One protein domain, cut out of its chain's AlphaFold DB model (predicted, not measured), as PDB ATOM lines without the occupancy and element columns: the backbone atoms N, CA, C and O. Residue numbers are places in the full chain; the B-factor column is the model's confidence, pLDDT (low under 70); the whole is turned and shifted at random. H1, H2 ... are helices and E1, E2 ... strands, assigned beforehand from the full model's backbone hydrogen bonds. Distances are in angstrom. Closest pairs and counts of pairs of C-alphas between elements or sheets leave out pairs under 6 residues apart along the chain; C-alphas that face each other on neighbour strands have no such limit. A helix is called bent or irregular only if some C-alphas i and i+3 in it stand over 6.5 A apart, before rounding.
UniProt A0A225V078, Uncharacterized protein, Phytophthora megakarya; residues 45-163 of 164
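This is residues 45 to 163 of the 164 residues of an uncharacterized protein of Phytophthora megakarya (UniProt A0A225V078). One twisted sheet of five strands curls round the long helix H2, which packs over one face; the short helix H1 sits beside E2 near one edge of the sheet, and the loop of residues 95 to 104 sticks out from the body. The printed part has 119 residues, with two named helices and five named strands in the order E1 H1 E2 E3 E4 H2 E5. The sheet is mixed, ordered E1 E2 E3 E4 E5, and the class is mixed, helices and strands. The whole is compact, with a radius of gyration of the C-alphas of 15.4 A, yet elongated, spanning 51 by 28 by 21 A.

Find C-alpha 45 at (-48.223, 41.891, 30.295), where E1, residues 45 to 47, begins. H1 follows at residues 50 to 54, then E2 at residues 70 to 77, 22.1 A long. E3, residues 82 to 91, runs 29.5 A, and E4, residues 110 to 116, runs 19.4 A. Look next for C-alpha 121 at (-64.171, 23.497, 30.190); from there H2 runs 35.3 A to residue 147, with a kink of 50 degrees near residue 129. H2 is irregular: C-alphas 122 and 125 are 8.1 A apart. E5, residues 158 to 163, ends at C-alpha 163, (-63.388, 29.926, 32.800).

Start with the meander E2 E3 E4, each strand the antiparallel neighbour of the one before; E2 and E3 form a hairpin, as do E3 and E4. Within hydrogen-bond range you find N 73 and O 86, 2.8 A, between E2 and E3, and N 89 and O 112, 2.7 A, between E3 and E4. The edge strands are parallel to their neighbours: E1 to E2, with N 72 and O 46 at 2.8 A, and E5 to E4, with N 161 and O 113 at 2.8 A. E1, H1, E2 and E4, H2, E5 are strand-helix-strand units, two parallel neighbour strands with a helix between, each with a right-handed crossover. H2 is on one face of the sheet, in two layers, helix over sheet; its closest C-alphas to E4 are those of Leu 127 and Leu 115, 6.5 A. H1 is on the sheet but over none of its strands, only just: 2 of its 5 C-alphas fall on E2. H1 and H2 are close but not clearly touching, the closest C-alphas being those of Val 53 and Tyr 134, 6.7 A. Every O i to N i+4 pair is within hydrogen-bond range in H1, and 19 of 23 are in H2.

The C-alphas farthest apart, those of Arg 81 and Pro 102, stand 52.2 A from each other. Without residues 95 to 104 the body spans 43 by 25 by 21 A. The printed part has no cut; the links H1 to E2 and E3 to E4 are long. Mean pLDDT of the printed part is 78.8, and residues 92 to 109 and 148 to 163 are under 70.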
ATOM      1  N   CYS A  45     -47.872  43.175  30.908       93.69
ATOM      2  CA  CYS A  45     -48.223  41.891  30.295       93.69
ATOM      3  C   CYS A  45     -47.047  41.286  29.520       93.69
ATOM      4  O   CYS A  45     -46.348  41.998  28.797       93.69
ATOM      5  N   TYR A  46     -46.861  39.973  29.632       95.12
ATOM      6  CA  TYR A  46     -45.919  39.197  28.824       95.12
ATOM      7  C   TYR A  46     -46.633  38.036  28.133       95.12
ATOM      8  O   TYR A  46     -47.437  37.347  28.753       95.12
ATOM      9  N   ALA A  47     -46.333  37.813  26.855       96.50
ATOM     10  CA  ALA A  47     -46.839  36.684  26.088       96.50
ATOM     11  C   ALA A  47     -45.694  35.709  25.808       96.50
ATOM     12  O   ALA A  47     -44.692  36.089  25.198       96.50
ATOM     13  N   VAL A  48     -45.851  34.459  26.237       97.31
ATOM     14  CA  VAL A  48     -44.894  33.388  25.951       97.31
ATOM     15  C   VAL A  48     -45.002  32.986  24.478       97.31
ATOM     16  O   VAL A  48     -46.088  32.972  23.897       97.31
ATOM     17  N   ASP A  49     -43.866  32.666  23.864       96.44
ATOM     18  CA  ASP A  49     -43.825  32.074  22.528       96.44
ATOM     19  C   ASP A  49     -44.400  30.641  22.556       96.44
ATOM     20  O   ASP A  49     -43.897  29.813  23.323       96.44
ATOM     21  N   PRO A  50     -45.425  30.312  21.743       95.88
ATOM     22  CA  PRO A  50     -45.968  28.957  21.654       95.88
ATOM     23  C   PRO A  50     -44.913  27.880  21.380       95.88
ATOM     24  O   PRO A  50     -45.027  26.769  21.901       95.88
ATOM     25  N   VAL A  51     -43.875  28.198  20.599       95.44
ATOM     26  CA  VAL A  51     -42.787  27.260  20.286       95.44
ATOM     27  C   VAL A  51     -42.046  26.871  21.561       95.44
ATOM     28  O   VAL A  51     -41.749  25.696  21.771       95.44
ATOM     29  N   ASN A  52     -41.838  27.823  22.471       96.75
ATOM     30  CA  ASN A  52     -41.175  27.554  23.743       96.75
ATOM     31  C   ASN A  52     -41.992  26.617  24.638       96.75
ATOM     32  O   ASN A  52     -41.408  25.795  25.342       96.75
ATOM     33  N   VAL A  53     -43.323  26.696  24.582       96.31
ATOM     34  CA  VAL A  53     -44.222  25.796  25.322       96.31
ATOM     35  C   VAL A  53     -44.153  24.378  24.754       96.31
ATOM     36  O   VAL A  53     -44.034  23.409  25.502       96.31
ATOM     37  N   VAL A  54     -44.194  24.246  23.424       93.75
ATOM     38  CA  VAL A  54     -44.145  22.946  22.733       93.75
ATOM     39  C   VAL A  54     -42.792  22.255  22.923       93.75
ATOM     40  O   VAL A  54     -42.745  21.043  23.131       93.75
ATOM     41  N   GLU A  55     -41.702  23.018  22.870       95.00
ATOM     42  CA  GLU A  55     -40.332  22.504  22.970       95.00
ATOM     43  C   GLU A  55     -39.804  22.419  24.415       95.00
ATOM     44  O   GLU A  55     -38.643  22.068  24.613       95.00
ATOM     45  N   ASP A  56     -40.633  22.728  25.422       94.62
ATOM     46  CA  ASP A  56     -40.253  22.791  26.847       94.62
ATOM     47  C   ASP A  56     -39.038  23.709  27.114       94.62
ATOM     48  O   ASP A  56     -38.186  23.446  27.967       94.62
ATOM     49  N   LYS A  57     -38.940  24.815  26.366       96.69
ATOM     50  CA  LYS A  57     -37.888  25.827  26.522       96.69
ATOM     51  C   LYS A  57     -38.321  26.888  27.529       96.69
ATOM     52  O   LYS A  57     -39.262  27.648  27.299       96.69
ATOM     53  N   LEU A  58     -37.598  26.984  28.641       96.00
ATOM     54  CA  LEU A  58     -37.859  27.969  29.696       96.00
ATOM     55  C   LEU A  58     -37.239  29.332  29.348       96.00
ATOM     56  O   LEU A  58     -36.261  29.750  29.963       96.00
ATOM     57  N   ILE A  59     -37.786  30.003  28.333       94.75
ATOM     58  CA  ILE A  59     -37.327  31.322  27.878       94.75
ATOM     59  C   ILE A  59     -38.287  32.401  28.385       94.75
ATOM     60  O   ILE A  59     -39.495  32.365  28.145       94.75
ATOM     61  N   PHE A  60     -37.725  33.380  29.080       92.88
ATOM     62  CA  PHE A  60     -38.429  34.508  29.679       92.88
ATOM     63  C   PHE A  60     -37.554  35.766  29.570       92.88
ATOM     64  O   PHE A  60     -36.338  35.650  29.399       92.88
ATOM     65  N   PRO A  61     -38.151  36.966  29.604       92.12
ATOM     66  CA  PRO A  61     -37.438  38.203  29.317       92.12
ATOM     67  C   PRO A  61     -36.465  38.561  30.447       92.12
ATOM     68  O   PRO A  61     -36.674  38.177  31.597       92.12
ATOM     69  N   ASP A  62     -35.415  39.327  30.147       90.31
ATOM     70  CA  ASP A  62     -34.390  39.731  31.128       90.31
ATOM     71  C   ASP A  62     -34.943  40.612  32.257       90.31
ATOM     72  O   ASP A  62     -34.376  40.677  33.349       90.31
ATOM     73  N   GLN A  63     -36.069  41.282  32.009       89.81
ATOM     74  CA  GLN A  63     -36.778  42.084  32.994       89.81
ATOM     75  C   GLN A  63     -37.190  41.233  34.212       89.81
ATOM     76  O   GLN A  63     -37.567  40.065  34.049       89.81
ATOM     77  N   PRO A  64     -37.161  41.798  35.433       86.88
ATOM     78  CA  PRO A  64     -37.659  41.111  36.616       86.88
ATOM     79  C   PRO A  64     -39.125  40.707  36.462       86.88
ATOM     80  O   PRO A  64     -39.942  41.491  35.971       86.88
ATOM     81  N   TRP A  65     -39.478  39.514  36.930       85.12
ATOM     82  CA  TRP A  65     -40.844  38.996  36.862       85.12
ATOM     83  C   TRP A  65     -41.848  39.864  37.640       85.12
ATOM     84  O   TRP A  65     -43.013  39.950  37.268       85.12
ATOM     85  N   THR A  66     -41.378  40.589  38.663       82.50
ATOM     86  CA  THR A  66     -42.163  41.544  39.465       82.50
ATOM     87  C   THR A  66     -42.671  42.741  38.658       82.50
ATOM     88  O   THR A  66     -43.608  43.411  39.087       82.50
ATOM     89  N   LEU A  67     -42.093  43.008  37.480       87.06
ATOM     90  CA  LEU A  67     -42.587  44.029  36.553       87.06
ATOM     91  C   LEU A  67     -43.806  43.568  35.750       87.06
ATOM     92  O   LEU A  67     -44.406  44.383  35.048       87.06
ATOM     93  N   PHE A  68     -44.176  42.290  35.843       89.88
ATOM     94  CA  PHE A  68     -45.306  41.709  35.134       89.88
ATOM     95  C   PHE A  68     -46.445  41.412  36.109       89.88
ATOM     96  O   PHE A  68     -46.263  40.803  37.158       89.88
ATOM     97  N   LYS A  69     -47.651  41.837  35.735       90.62
ATOM     98  CA  LYS A  69     -48.911  41.508  36.415       90.62
ATOM     99  C   LYS A  69     -49.626  40.352  35.730       90.62
ATOM    100  O   LYS A  69     -50.421  39.657  36.360       90.62
ATOM    101  N   THR A  70     -49.386  40.162  34.436       93.44
ATOM    102  CA  THR A  70     -50.046  39.130  33.640       93.44
ATOM    103  C   THR A  70     -49.049  38.447  32.719       93.44
ATOM    104  O   THR A  70     -48.292  39.110  32.013       93.44
ATOM    105  N   ILE A  71     -49.067  37.121  32.709       95.19
ATOM    106  CA  ILE A  71     -48.326  36.301  31.755       95.19
ATOM    107  C   ILE A  71     -49.335  35.434  31.010       95.19
ATOM    108  O   ILE A  71     -50.111  34.707  31.627       95.19
ATOM    109  N   ILE A  72     -49.338  35.530  29.685       96.44
ATOM    110  CA  ILE A  72     -50.190  34.745  28.797       96.44
ATOM    111  C   ILE A  72     -49.349  33.615  28.211       96.44
ATOM    112  O   ILE A  72     -48.343  33.867  27.545       96.44
ATOM    113  N   VAL A  73     -49.770  32.376  28.447       97.25
ATOM    114  CA  VAL A  73     -49.129  31.170  27.919       97.25
ATOM    115  C   VAL A  73     -50.058  30.528  26.885       97.25
ATOM    116  O   VAL A  73     -51.080  29.955  27.271       97.25
ATOM    117  N   PRO A  74     -49.749  30.631  25.580       97.06
ATOM    118  CA  PRO A  74     -50.479  29.907  24.550       97.06
ATOM    119  C   PRO A  74     -50.158  28.419  24.594       97.06
ATOM    120  O   PRO A  74     -48.995  28.020  24.609       97.06
ATOM    121  N   VAL A  75     -51.195  27.592  24.558       95.88
ATOM    122  CA  VAL A  75     -51.075  26.139  24.591       95.88
ATOM    123  C   VAL A  75     -51.751  25.563  23.356       95.88
ATOM    124  O   VAL A  75     -52.933  25.795  23.121       95.88
ATOM    125  N   TYR A  76     -51.008  24.783  22.572       94.75
ATOM    126  CA  TYR A  76     -51.558  24.081  21.416       94.75
ATOM    127  C   TYR A  76     -51.792  22.605  21.723       94.75
ATOM    128  O   TYR A  76     -50.854  21.842  21.972       94.75
ATOM    129  N   MET A  77     -53.048  22.176  21.647       92.25
ATOM    130  CA  MET A  77     -53.423  20.776  21.775       92.25
ATOM    131  C   MET A  77     -53.419  20.106  20.399       92.25
ATOM    132  O   MET A  77     -54.384  20.180  19.637       92.25
ATOM    133  N   LYS A  78     -52.320  19.416  20.072       90.31
ATOM    134  CA  LYS A  78     -52.108  18.811  18.745       90.31
ATOM    135  C   LYS A  78     -53.187  17.798  18.344       90.31
ATOM    136  O   LYS A  78     -53.537  17.742  17.169       90.31
ATOM    137  N   SER A  79     -53.710  17.014  19.291       89.25
ATOM    138  CA  SER A  79     -54.738  15.991  19.034       89.25
ATOM    139  C   SER A  79     -56.047  16.579  18.512       89.25
ATOM    140  O   SER A  79     -56.697  15.955  17.680       89.25
ATOM    141  N   LEU A  80     -56.405  17.781  18.970       88.50
ATOM    142  CA  LEU A  80     -57.631  18.479  18.578       88.50
ATOM    143  C   LEU A  80     -57.375  19.631  17.607       88.50
ATOM    144  O   LEU A  80     -58.319  20.270  17.158       88.50
ATOM    145  N   ARG A  81     -56.104  19.892  17.275       89.81
ATOM    146  CA  ARG A  81     -55.669  21.089  16.547       89.81
ATOM    147  C   ARG A  81     -56.275  22.351  17.162       89.81
ATOM    148  O   ARG A  81     -56.854  23.162  16.458       89.81
ATOM    149  N   HIS A  82     -56.175  22.475  18.482       90.56
ATOM    150  CA  HIS A  82     -56.930  23.464  19.246       90.56
ATOM    151  C   HIS A  82     -56.010  24.378  20.050       90.56
ATOM    152  O   HIS A  82     -55.036  23.908  20.643       90.56
ATOM    153  N   TRP A  83     -56.316  25.675  20.061       92.94
ATOM    154  CA  TRP A  83     -55.588  26.676  20.837       92.94
ATOM    155  C   TRP A  83     -56.305  26.959  22.150       92.94
ATOM    156  O   TRP A  83     -57.500  27.233  22.189       92.94
ATOM    157  N   LEU A  84     -55.528  26.929  23.222       94.38
ATOM    158  CA  LEU A  84     -55.945  27.167  24.592       94.38
ATOM    159  C   LEU A  84     -55.014  28.215  25.206       94.38
ATOM    160  O   LEU A  84     -53.897  28.421  24.717       94.38
ATOM    161  N   LEU A  85     -55.431  28.857  26.294       94.81
ATOM    162  CA  LEU A  85     -54.601  29.829  27.006       94.81
ATOM    163  C   LEU A  85     -54.519  29.489  28.494       94.81
ATOM    164  O   LEU A  85     -55.509  29.121  29.124       94.81
ATOM    165  N   GLN A  86     -53.344  29.704  29.077       94.81
ATOM    166  CA  GLN A  86     -53.224  29.943  30.512       94.81
ATOM    167  C   GLN A  86     -52.917  31.416  30.741       94.81
ATOM    168  O   GLN A  86     -51.994  31.972  30.145       94.81
ATOM    169  N   ILE A  87     -53.676  32.050  31.625       94.31
ATOM    170  CA  ILE A  87     -53.491  33.448  32.000       94.31
ATOM    171  C   ILE A  87     -53.049  33.464  33.457       94.31
ATOM    172  O   ILE A  87     -53.839  33.256  34.378       94.31
ATOM    173  N   VAL A  88     -51.760  33.697  33.665       92.62
ATOM    174  CA  VAL A  88     -51.157  33.790  34.991       92.62
ATOM    175  C   VAL A  88     -51.231  35.236  35.454       92.62
ATOM    176  O   VAL A  88     -50.678  36.133  34.822       92.62
ATOM    177  N   GLN A  89     -51.891  35.467  36.578       91.19
ATOM    178  CA  GLN A  89     -51.930  36.745  37.270       91.19
ATOM    179  C   GLN A  89     -50.965  36.707  38.451       91.19
ATOM    180  O   GLN A  89     -51.122  35.896  39.368       91.19
ATOM    181  N   LEU A  90     -49.978  37.599  38.423       86.94
ATOM    182  CA  LEU A  90     -48.990  37.762  39.482       86.94
ATOM    183  C   LEU A  90     -49.391  38.945  40.365       86.94
ATOM    184  O   LEU A  90     -49.566  40.065  39.879       86.94
ATOM    185  N   ARG A  91     -49.522  38.707  41.670       76.44
ATOM    186  CA  ARG A  91     -49.650  39.758  42.685       76.44
ATOM    187  C   ARG A  91     -48.467  39.663  43.633       76.44
ATOM    188  O   ARG A  91     -48.363  38.715  44.406       76.44
ATOM    189  N   VAL A  92     -47.582  40.647  43.580       63.62
ATOM    190  CA  VAL A  92     -46.430  40.752  44.481       63.62
ATOM    191  C   VAL A  92     -46.738  41.862  45.483       63.62
ATOM    192  O   VAL A  92     -46.776  43.013  45.080       63.62
ATOM    193  N   GLY A  93     -47.004  41.513  46.749       55.06
ATOM    194  CA  GLY A  93     -47.037  42.429  47.905       55.06
ATOM    195  C   GLY A  93     -47.954  43.674  47.856       55.06
ATOM    196  O   GLY A  93     -47.736  44.622  47.113       55.06
ATOM    197  N   SER A  94     -48.908  43.750  48.792       42.31
ATOM    198  CA  SER A  94     -49.664  44.956  49.219       42.31
ATOM    199  C   SER A  94     -50.567  45.694  48.209       42.31
ATOM    200  O   SER A  94     -50.791  46.892  48.349       42.31
ATOM    201  N   GLU A  95     -51.188  45.010  47.243       48.59
ATOM    202  CA  GLU A  95     -52.412  45.564  46.617       48.59
ATOM    203  C   GLU A  95     -53.690  45.260  47.431       48.59
ATOM    204  O   GLU A  95     -54.746  45.830  47.163       48.59
ATOM    205  N   GLU A  96     -53.598  44.452  48.493       43.59
ATOM    206  CA  GLU A  96     -54.643  44.350  49.512       43.59
ATOM    207  C   GLU A  96     -54.249  45.163  50.748       43.59
ATOM    208  O   GLU A  96     -53.202  44.937  51.353       43.59
ATOM    209  N   LYS A  97     -55.124  46.093  51.156       38.69
ATOM    210  CA  LYS A  97     -55.171  46.619  52.526       38.69
ATOM    211  C   LYS A  97     -55.541  45.473  53.479       38.69
ATOM    212  O   LYS A  97     -56.647  45.446  54.007       38.69
ATOM    213  N   GLN A  98     -54.650  44.512  53.672       41.38
ATOM    214  CA  GLN A  98     -54.704  43.653  54.842       41.38
ATOM    215  C   GLN A  98     -53.916  44.366  55.936       41.38
ATOM    216  O   GLN A  98     -52.762  44.757  55.755       41.38
ATOM    217  N   THR A  99     -54.607  44.635  57.038       41.69
ATOM    218  CA  THR A  99     -54.017  45.049  58.310       41.69
ATOM    219  C   THR A  99     -52.781  44.196  58.596       41.69
ATOM    220  O   THR A  99     -52.887  42.975  58.497       41.69
ATOM    221  N   PRO A 100     -51.619  44.794  58.909       42.34
ATOM    222  CA  PRO A 100     -50.411  44.021  59.146       42.34
ATOM    223  C   PRO A 100     -50.600  43.155  60.393       42.34
ATOM    224  O   PRO A 100     -50.786  43.688  61.490       42.34
ATOM    225  N   ASP A 101     -50.542  41.835  60.226       42.00
ATOM    226  CA  ASP A 101     -50.341  40.925  61.350       42.00
ATOM    227  C   ASP A 101     -48.950  41.187  61.958       42.00
ATOM    228  O   ASP A 101     -47.975  41.406  61.222       42.00
ATOM    229  N   PRO A 102     -48.816  41.188  63.297       43.94
ATOM    230  CA  PRO A 102     -47.556  41.430  63.983       43.94
ATOM    231  C   PRO A 102     -46.691  40.164  63.929       43.94
ATOM    232  O   PRO A 102     -46.520  39.454  64.916       43.94
ATOM    233  N   GLY A 103     -46.160  39.857  62.749       43.44
ATOM    234  CA  GLY A 103     -45.309  38.694  62.537       43.44
ATOM    235  C   GLY A 103     -44.919  38.536  61.076       43.44
ATOM    236  O   GLY A 103     -45.503  37.713  60.396       43.44
ATOM    237  N   GLY A 104     -43.945  39.334  60.618       42.38
ATOM    238  CA  GLY A 104     -43.205  39.148  59.360       42.38
ATOM    239  C   GLY A 104     -44.067  38.980  58.105       42.38
ATOM    240  O   GLY A 104     -44.474  37.875  57.783       42.38
ATOM    241  N   ALA A 105     -44.290  40.069  57.362       45.03
ATOM    242  CA  ALA A 105     -45.034  40.046  56.104       45.03
ATOM    243  C   ALA A 105     -44.528  38.937  55.163       45.03
ATOM    244  O   ALA A 105     -43.384  38.983  54.706       45.03
ATOM    245  N   ASP A 106     -45.397  37.969  54.870       47.06
ATOM    246  CA  ASP A 106     -45.189  36.963  53.835       47.06
ATOM    247  C   ASP A 106     -45.016  37.708  52.498       47.06
ATOM    248  O   ASP A 106     -45.974  38.201  51.903       47.06
ATOM    249  N   GLN A 107     -43.773  37.843  52.027       53.47
ATOM    250  CA  GLN A 107     -43.448  38.444  50.724       53.47
ATOM    251  C   GLN A 107     -43.741  37.480  49.562       53.47
ATOM    252  O   GLN A 107     -43.325  37.719  48.426       53.47
ATOM    253  N   ASN A 108     -44.449  36.379  49.832       59.53
ATOM    254  CA  ASN A 108     -44.750  35.376  48.832       59.53
ATOM    255  C   ASN A 108     -45.666  35.974  47.747       59.53
ATOM    256  O   ASN A 108     -46.721  36.536  48.051       59.53
ATOM    257  N   PRO A 109     -45.297  35.840  46.466       65.56
ATOM    258  CA  PRO A 109     -46.118  36.271  45.352       65.56
ATOM    259  C   PRO A 109     -47.378  35.407  45.312       65.56
ATOM    260  O   PRO A 109     -47.316  34.176  45.255       65.56
ATOM    261  N   HIS A 110     -48.536  36.056  45.326       76.69
ATOM    262  CA  HIS A 110     -49.810  35.385  45.144       76.69
ATOM    263  C   HIS A 110     -50.055  35.192  43.647       76.69
ATOM    264  O   HIS A 110     -50.174  36.163  42.893       76.69
ATOM    265  N   ILE A 111     -50.147  33.935  43.219       84.06
ATOM    266  CA  ILE A 111     -50.307  33.573  41.810       84.06
ATOM    267  C   ILE A 111     -51.703  33.006  41.593       84.06
ATOM    268  O   ILE A 111     -52.139  32.076  42.269       84.06
ATOM    269  N   THR A 112     -52.426  33.573  40.636       87.94
ATOM    270  CA  THR A 112     -53.683  33.003  40.142       87.94
ATOM    271  C   THR A 112     -53.475  32.556  38.711       87.94
ATOM    272  O   THR A 112     -52.895  33.289  37.918       87.94
ATOM    273  N   VAL A 113     -53.941  31.362  38.379       89.06
ATOM    274  CA  VAL A 113     -53.860  30.811  37.029       89.06
ATOM    275  C   VAL A 113     -55.279  30.644  36.528       89.06
ATOM    276  O   VAL A 113     -56.078  29.947  37.149       89.06
ATOM    277  N   ILE A 114     -55.602  31.308  35.427       91.12
ATOM    278  CA  ILE A 114     -56.874  31.142  34.738       91.12
ATOM    279  C   ILE A 114     -56.621  30.233  33.545       91.12
ATOM    280  O   ILE A 114     -55.755  30.518  32.716       91.12
ATOM    281  N   LEU A 115     -57.355  29.134  33.484       91.75
ATOM    282  CA  LEU A 115     -57.345  28.208  32.366       91.75
ATOM    283  C   LEU A 115     -58.491  28.610  31.440       91.75
ATOM    284  O   LEU A 115     -59.638  28.688  31.884       91.75
ATOM    285  N   TYR A 116     -58.165  28.925  30.191       90.19
ATOM    286  CA  TYR A 116     -59.125  29.408  29.210       90.19
ATOM    287  C   TYR A 116     -59.141  28.501  27.985       90.19
ATOM    288  O   TYR A 116     -58.128  28.321  27.296       90.19
ATOM    289  N   ASP A 117     -60.323  27.961  27.718       89.94
ATOM    290  CA  ASP A 117     -60.635  27.171  26.542       89.94
ATOM    291  C   ASP A 117     -61.810  27.830  25.801       89.94
ATOM    292  O   ASP A 117     -62.921  27.856  26.333       89.94
ATOM    293  N   PRO A 118     -61.603  28.337  24.569       85.12
ATOM    294  CA  PRO A 118     -62.672  28.943  23.773       85.12
ATOM    295  C   PRO A 118     -63.867  28.019  23.485       85.12
ATOM    296  O   PRO A 118     -64.929  28.502  23.097       85.12
ATOM    297  N   LEU A 119     -63.700  26.700  23.620       82.88
ATOM    298  CA  LEU A 119     -64.750  25.698  23.419       82.88
ATOM    299  C   LEU A 119     -65.429  25.266  24.736       82.88
ATOM    300  O   LEU A 119     -66.308  24.402  24.709       82.88
ATOM    301  N   GLY A 120     -65.056  25.866  25.872       75.88
ATOM    302  CA  GLY A 120     -65.553  25.544  27.214       75.88
ATOM    303  C   GLY A 120     -64.645  24.592  27.998       75.88
ATOM    304  O   GLY A 120     -63.592  24.201  27.519       75.88
ATOM    305  N   ASP A 121     -65.044  24.173  29.202       74.50
ATOM    306  CA  ASP A 121     -64.171  23.497  30.190       74.50
ATOM    307  C   ASP A 121     -63.700  22.060  29.826       74.50
ATOM    308  O   ASP A 121     -63.283  21.284  30.688       74.50
ATOM    309  N   ILE A 122     -63.742  21.676  28.550       73.81
ATOM    310  CA  ILE A 122     -63.468  20.320  28.054       73.81
ATOM    311  C   ILE A 122     -61.989  19.945  28.233       73.81
ATOM    312  O   ILE A 122     -61.677  18.796  28.551       73.81
ATOM    313  N   ASN A 123     -61.072  20.902  28.057       85.00
ATOM    314  CA  ASN A 123     -59.632  20.626  28.026       85.00
ATOM    315  C   ASN A 123     -58.885  21.048  29.304       85.00
ATOM    316  O   ASN A 123     -57.656  21.159  29.297       85.00
ATOM    317  N   MET A 124     -59.603  21.237  30.417       84.94
ATOM    318  CA  MET A 124     -59.007  21.649  31.694       84.94
ATOM    319  C   MET A 124     -57.909  20.698  32.197       84.94
ATOM    320  O   MET A 124     -56.835  21.202  32.517       84.94
ATOM    321  N   PRO A 125     -58.058  19.354  32.166       90.19
ATOM    322  CA  PRO A 125     -56.983  18.456  32.606       90.19
ATOM    323  C   PRO A 125     -55.696  18.594  31.780       90.19
ATOM    324  O   PRO A 125     -54.588  18.472  32.300       90.19
ATOM    325  N   PHE A 126     -55.823  18.876  30.480       91.00
ATOM    326  CA  PHE A 126     -54.667  19.124  29.620       91.00
ATOM    327  C   PHE A 126     -53.994  20.453  29.976       91.00
ATOM    328  O   PHE A 126     -52.769  20.527  30.066       91.00
ATOM    329  N   LEU A 127     -54.783  21.495  30.240       91.44
ATOM    330  CA  LEU A 127     -54.262  22.768  30.719       91.44
ATOM    331  C   LEU A 127     -53.587  22.636  32.093       91.44
ATOM    332  O   LEU A 127     -52.499  23.175  32.268       91.44
ATOM    333  N   GLU A 128     -54.143  21.887  33.040       90.12
ATOM    334  CA  GLU A 128     -53.503  21.608  34.335       90.12
ATOM    335  C   GLU A 128     -52.158  20.889  34.162       90.12
ATOM    336  O   GLU A 128     -51.151  21.291  34.750       90.12
ATOM    337  N   GLN A 129     -52.093  19.899  33.268       93.25
ATOM    338  CA  GLN A 129     -50.841  19.211  32.955       93.25
ATOM    339  C   GLN A 129     -49.773  20.174  32.413       93.25
ATOM    340  O   GLN A 129     -48.603  20.091  32.793       93.25
ATOM    341  N   ILE A 130     -50.147  21.092  31.516       94.62
ATOM    342  CA  ILE A 130     -49.210  22.080  30.963       94.62
ATOM    343  C   ILE A 130     -48.777  23.089  32.030       94.62
ATOM    344  O   ILE A 130     -47.623  23.526  32.030       94.62
ATOM    345  N   TRP A 131     -49.662  23.415  32.976       92.50
ATOM    346  CA  TRP A 131     -49.314  24.263  34.112       92.50
ATOM    347  C   TRP A 131     -48.177  23.636  34.923       92.50
ATOM    348  O   TRP A 131     -47.153  24.285  35.133       92.50
ATOM    349  N   GLU A 132     -48.305  22.367  35.310       89.69
ATOM    350  CA  GLU A 132     -47.277  21.667  36.088       89.69
ATOM    351  C   GLU A 132     -45.990  21.438  35.287       89.69
ATOM    352  O   GLU A 132     -44.882  21.678  35.778       89.69
ATOM    353  N   LYS A 133     -46.129  20.987  34.035       93.50
ATOM    354  CA  LYS A 133     -44.997  20.563  33.202       93.50
ATOM    355  C   LYS A 133     -44.149  21.728  32.701       93.50
ATOM    356  O   LYS A 133     -42.943  21.553  32.533       93.50
ATOM    357  N   TYR A 134     -44.764  22.879  32.445       96.06
ATOM    358  CA  TYR A 134     -44.102  24.006  31.797       96.06
ATOM    359  C   TYR A 134     -44.239  25.296  32.602       96.06
ATOM    360  O   TYR A 134     -43.240  25.829  33.083       96.06
ATOM    361  N   THR A 135     -45.460  25.801  32.781       94.81
ATOM    362  CA  THR A 135     -45.671  27.177  33.259       94.81
ATOM    363  C   THR A 135     -45.165  27.390  34.680       94.81
ATOM    364  O   THR A 135     -44.489  28.383  34.952       94.81
ATOM    365  N   LEU A 136     -45.409  26.444  35.586       91.69
ATOM    366  CA  LEU A 136     -44.893  26.507  36.948       91.69
ATOM    367  C   LEU A 136     -43.360  26.504  36.962       91.69
ATOM    368  O   LEU A 136     -42.751  27.311  37.663       91.69
ATOM    369  N   ARG A 137     -42.728  25.654  36.145       93.81
ATOM    370  CA  ARG A 137     -41.263  25.587  36.018       93.81
ATOM    371  C   ARG A 137     -40.683  26.868  35.428       93.81
ATOM    372  O   ARG A 137     -39.646  27.327  35.902       93.81
ATOM    373  N   LEU A 138     -41.358  27.466  34.447       95.31
ATOM    374  CA  LEU A 138     -40.993  28.761  33.876       95.31
ATOM    375  C   LEU A 138     -40.982  29.844  34.960       95.31
ATOM    376  O   LEU A 138     -39.978  30.533  35.129       95.31
ATOM    377  N   LEU A 139     -42.065  29.956  35.734       91.88
ATOM    378  CA  LEU A 139     -42.186  30.940  36.813       91.88
ATOM    379  C   LEU A 139     -41.165  30.699  37.928       91.88
ATOM    380  O   LEU A 139     -40.567  31.648  38.425       91.88
ATOM    381  N   GLN A 140     -40.928  29.440  38.299       89.19
ATOM    382  CA  GLN A 140     -39.910  29.073  39.280       89.19
ATOM    383  C   GLN A 140     -38.502  29.432  38.804       89.19
ATOM    384  O   GLN A 140     -37.728  29.978  39.587       89.19
ATOM    385  N   ALA A 141     -38.162  29.152  37.544       91.50
ATOM    386  CA  ALA A 141     -36.865  29.493  36.969       91.50
ATOM    387  C   ALA A 141     -36.671  31.012  36.875       91.50
ATOM    388  O   ALA A 141     -35.598  31.518  37.205       91.50
ATOM    389  N   TRP A 142     -37.720  31.736  36.484       91.62
ATOM    390  CA  TRP A 142     -37.704  33.189  36.393       91.62
ATOM    391  C   TRP A 142     -37.551  33.839  37.769       91.62
ATOM    392  O   TRP A 142     -36.624  34.620  37.982       91.62
ATOM    393  N   HIS A 143     -38.373  33.428  38.734       85.06
ATOM    394  CA  HIS A 143     -38.231  33.862  40.118       85.06
ATOM    395  C   HIS A 143     -36.853  33.504  40.673       85.06
ATOM    396  O   HIS A 143     -36.214  34.348  41.280       85.06
ATOM    397  N   LYS A 144     -36.362  32.279  40.454       85.62
ATOM    398  CA  LYS A 144     -35.036  31.871  40.928       85.62
ATOM    399  C   LYS A 144     -33.940  32.756  40.345       85.62
ATOM    400  O   LYS A 144     -33.074  33.178  41.091       85.62
ATOM    401  N   ARG A 145     -33.975  33.085  39.053       88.69
ATOM    402  CA  ARG A 145     -33.013  34.027  38.458       88.69
ATOM    403  C   ARG A 145     -33.054  35.392  39.159       88.69
ATOM    404  O   ARG A 145     -32.004  35.999  39.364       88.69
ATOM    405  N   ASP A 146     -34.244  35.865  39.511       84.00
ATOM    406  CA  ASP A 146     -34.423  37.160  40.171       84.00
ATOM    407  C   ASP A 146     -34.051  37.114  41.663       84.00
ATOM    408  O   ASP A 146     -33.480  38.070  42.168       84.00
ATOM    409  N   SER A 147     -34.274  35.991  42.346       74.00
ATOM    410  CA  SER A 147     -34.027  35.799  43.785       74.00
ATOM    411  C   SER A 147     -32.665  35.177  44.104       74.00
ATOM    412  O   SER A 147     -32.157  35.315  45.206       74.00
ATOM    413  N   ASP A 148     -31.975  34.571  43.144       64.75
ATOM    414  CA  ASP A 148     -30.532  34.332  43.261       64.75
ATOM    415  C   ASP A 148     -29.769  35.677  43.252       64.75
ATOM    416  O   ASP A 148     -28.602  35.729  43.643       64.75
ATOM    417  N   ARG A 149     -30.442  36.787  42.889       52.69
ATOM    418  CA  ARG A 149     -29.993  38.153  43.201       52.69
ATOM    419  C   ARG A 149     -30.429  38.627  44.601       52.69
ATOM    420  O   ARG A 149     -29.675  39.382  45.200       52.69
ATOM    421  N   ASP A 150     -31.543  38.124  45.146       44.59
ATOM    422  CA  ASP A 150     -32.126  38.460  46.462       44.59
ATOM    423  C   ASP A 150     -32.646  37.198  47.212       44.59
ATOM    424  O   ASP A 150     -33.773  36.750  47.009       44.59
ATOM    425  N   ARG A 151     -31.808  36.572  48.060       36.75
ATOM    426  CA  ARG A 151     -32.023  35.245  48.697       36.75
ATOM    427  C   ARG A 151     -33.410  35.032  49.354       36.75
ATOM    428  O   ARG A 151     -33.534  35.267  50.552       36.75
ATOM    429  N   PHE A 152     -34.381  34.421  48.667       40.47
ATOM    430  CA  PHE A 152     -35.571  33.820  49.305       40.47
ATOM    431  C   PHE A 152     -36.092  32.578  48.554       40.47
ATOM    432  O   PHE A 152     -36.240  32.578  47.332       40.47
ATOM    433  N   ALA A 153     -36.387  31.508  49.301       35.47
ATOM    434  CA  ALA A 153     -37.041  30.296  48.803       35.47
ATOM    435  C   ALA A 153     -38.564  30.416  48.990       35.47
ATOM    436  O   ALA A 153     -39.026  30.638  50.106       35.47
ATOM    437  N   LEU A 154     -39.336  30.268  47.910       50.12
ATOM    438  CA  LEU A 154     -40.798  30.390  47.930       50.12
ATOM    439  C   LEU A 154     -41.508  29.040  48.043       50.12
ATOM    440  O   LEU A 154     -41.113  28.063  47.403       50.12
ATOM    441  N   SER A 155     -42.655  29.042  48.731       43.75
ATOM    442  CA  SER A 155     -43.737  28.081  48.492       43.75
ATOM    443  C   SER A 155     -44.753  28.710  47.529       43.75
ATOM    444  O   SER A 155     -45.329  29.753  47.833       43.75
ATOM    445  N   PHE A 156     -44.961  28.112  46.356       47.66
ATOM    446  CA  PHE A 156     -45.964  28.574  45.392       47.66
ATOM    447  C   PHE A 156     -47.350  28.074  45.825       47.66
ATOM    448  O   PHE A 156     -47.629  26.881  45.734       47.66
ATOM    449  N   ARG A 157     -48.240  28.971  46.268       49.47
ATOM    450  CA  ARG A 157     -49.683  28.689  46.336       49.47
ATOM    451  C   ARG A 157     -50.339  29.296  45.100       49.47
ATOM    452  O   ARG A 157     -50.524  30.507  45.032       49.47
ATOM    453  N   ALA A 158     -50.633  28.456  44.111       51.62
ATOM    454  CA  ALA A 158     -51.370  28.857  42.919       51.62
ATOM    455  C   ALA A 158     -52.856  28.528  43.092       51.62
ATOM    456  O   ALA A 158     -53.207  27.394  43.415       51.62
ATOM    457  N   LEU A 159     -53.725  29.513  42.868       59.84
ATOM    458  CA  LEU A 159     -55.163  29.281  42.739       59.84
ATOM    459  C   LEU A 159     -55.500  29.087  41.259       59.84
ATOM    460  O   LEU A 159     -55.365  30.029  40.478       59.84
ATOM    461  N   VAL A 160     -55.941  27.887  40.887       62.00
ATOM    462  CA  VAL A 160     -56.376  27.561  39.522       62.00
ATOM    463  C   VAL A 160     -57.872  27.850  39.386       62.00
ATOM    464  O   VAL A 160     -58.668  27.413  40.216       62.00
ATOM    465  N   LYS A 161     -58.257  28.619  38.363       65.06
ATOM    466  CA  LYS A 161     -59.654  28.922  38.019       65.06
ATOM    467  C   LYS A 161     -59.926  28.520  36.573       65.06
ATOM    468  O   LYS A 161     -59.213  28.961  35.678       65.06
ATOM    469  N   ALA A 162     -60.966  27.725  36.360       58.62
ATOM    470  CA  ALA A 162     -61.498  27.434  35.033       58.62
ATOM    471  C   ALA A 162     -62.495  28.525  34.625       58.62
ATOM    472  O   ALA A 162     -63.305  28.961  35.451       58.62
ATOM    473  N   THR A 163     -62.413  28.991  33.379       59.50
ATOM    474  CA  THR A 163     -63.388  29.926  32.800       59.50
ATOM    475  C   THR A 163     -63.640  29.592  31.335       59.50
ATOM    476  O   THR A 163     -62.681  29.359  30.595       59.50
TER     477      THR A 163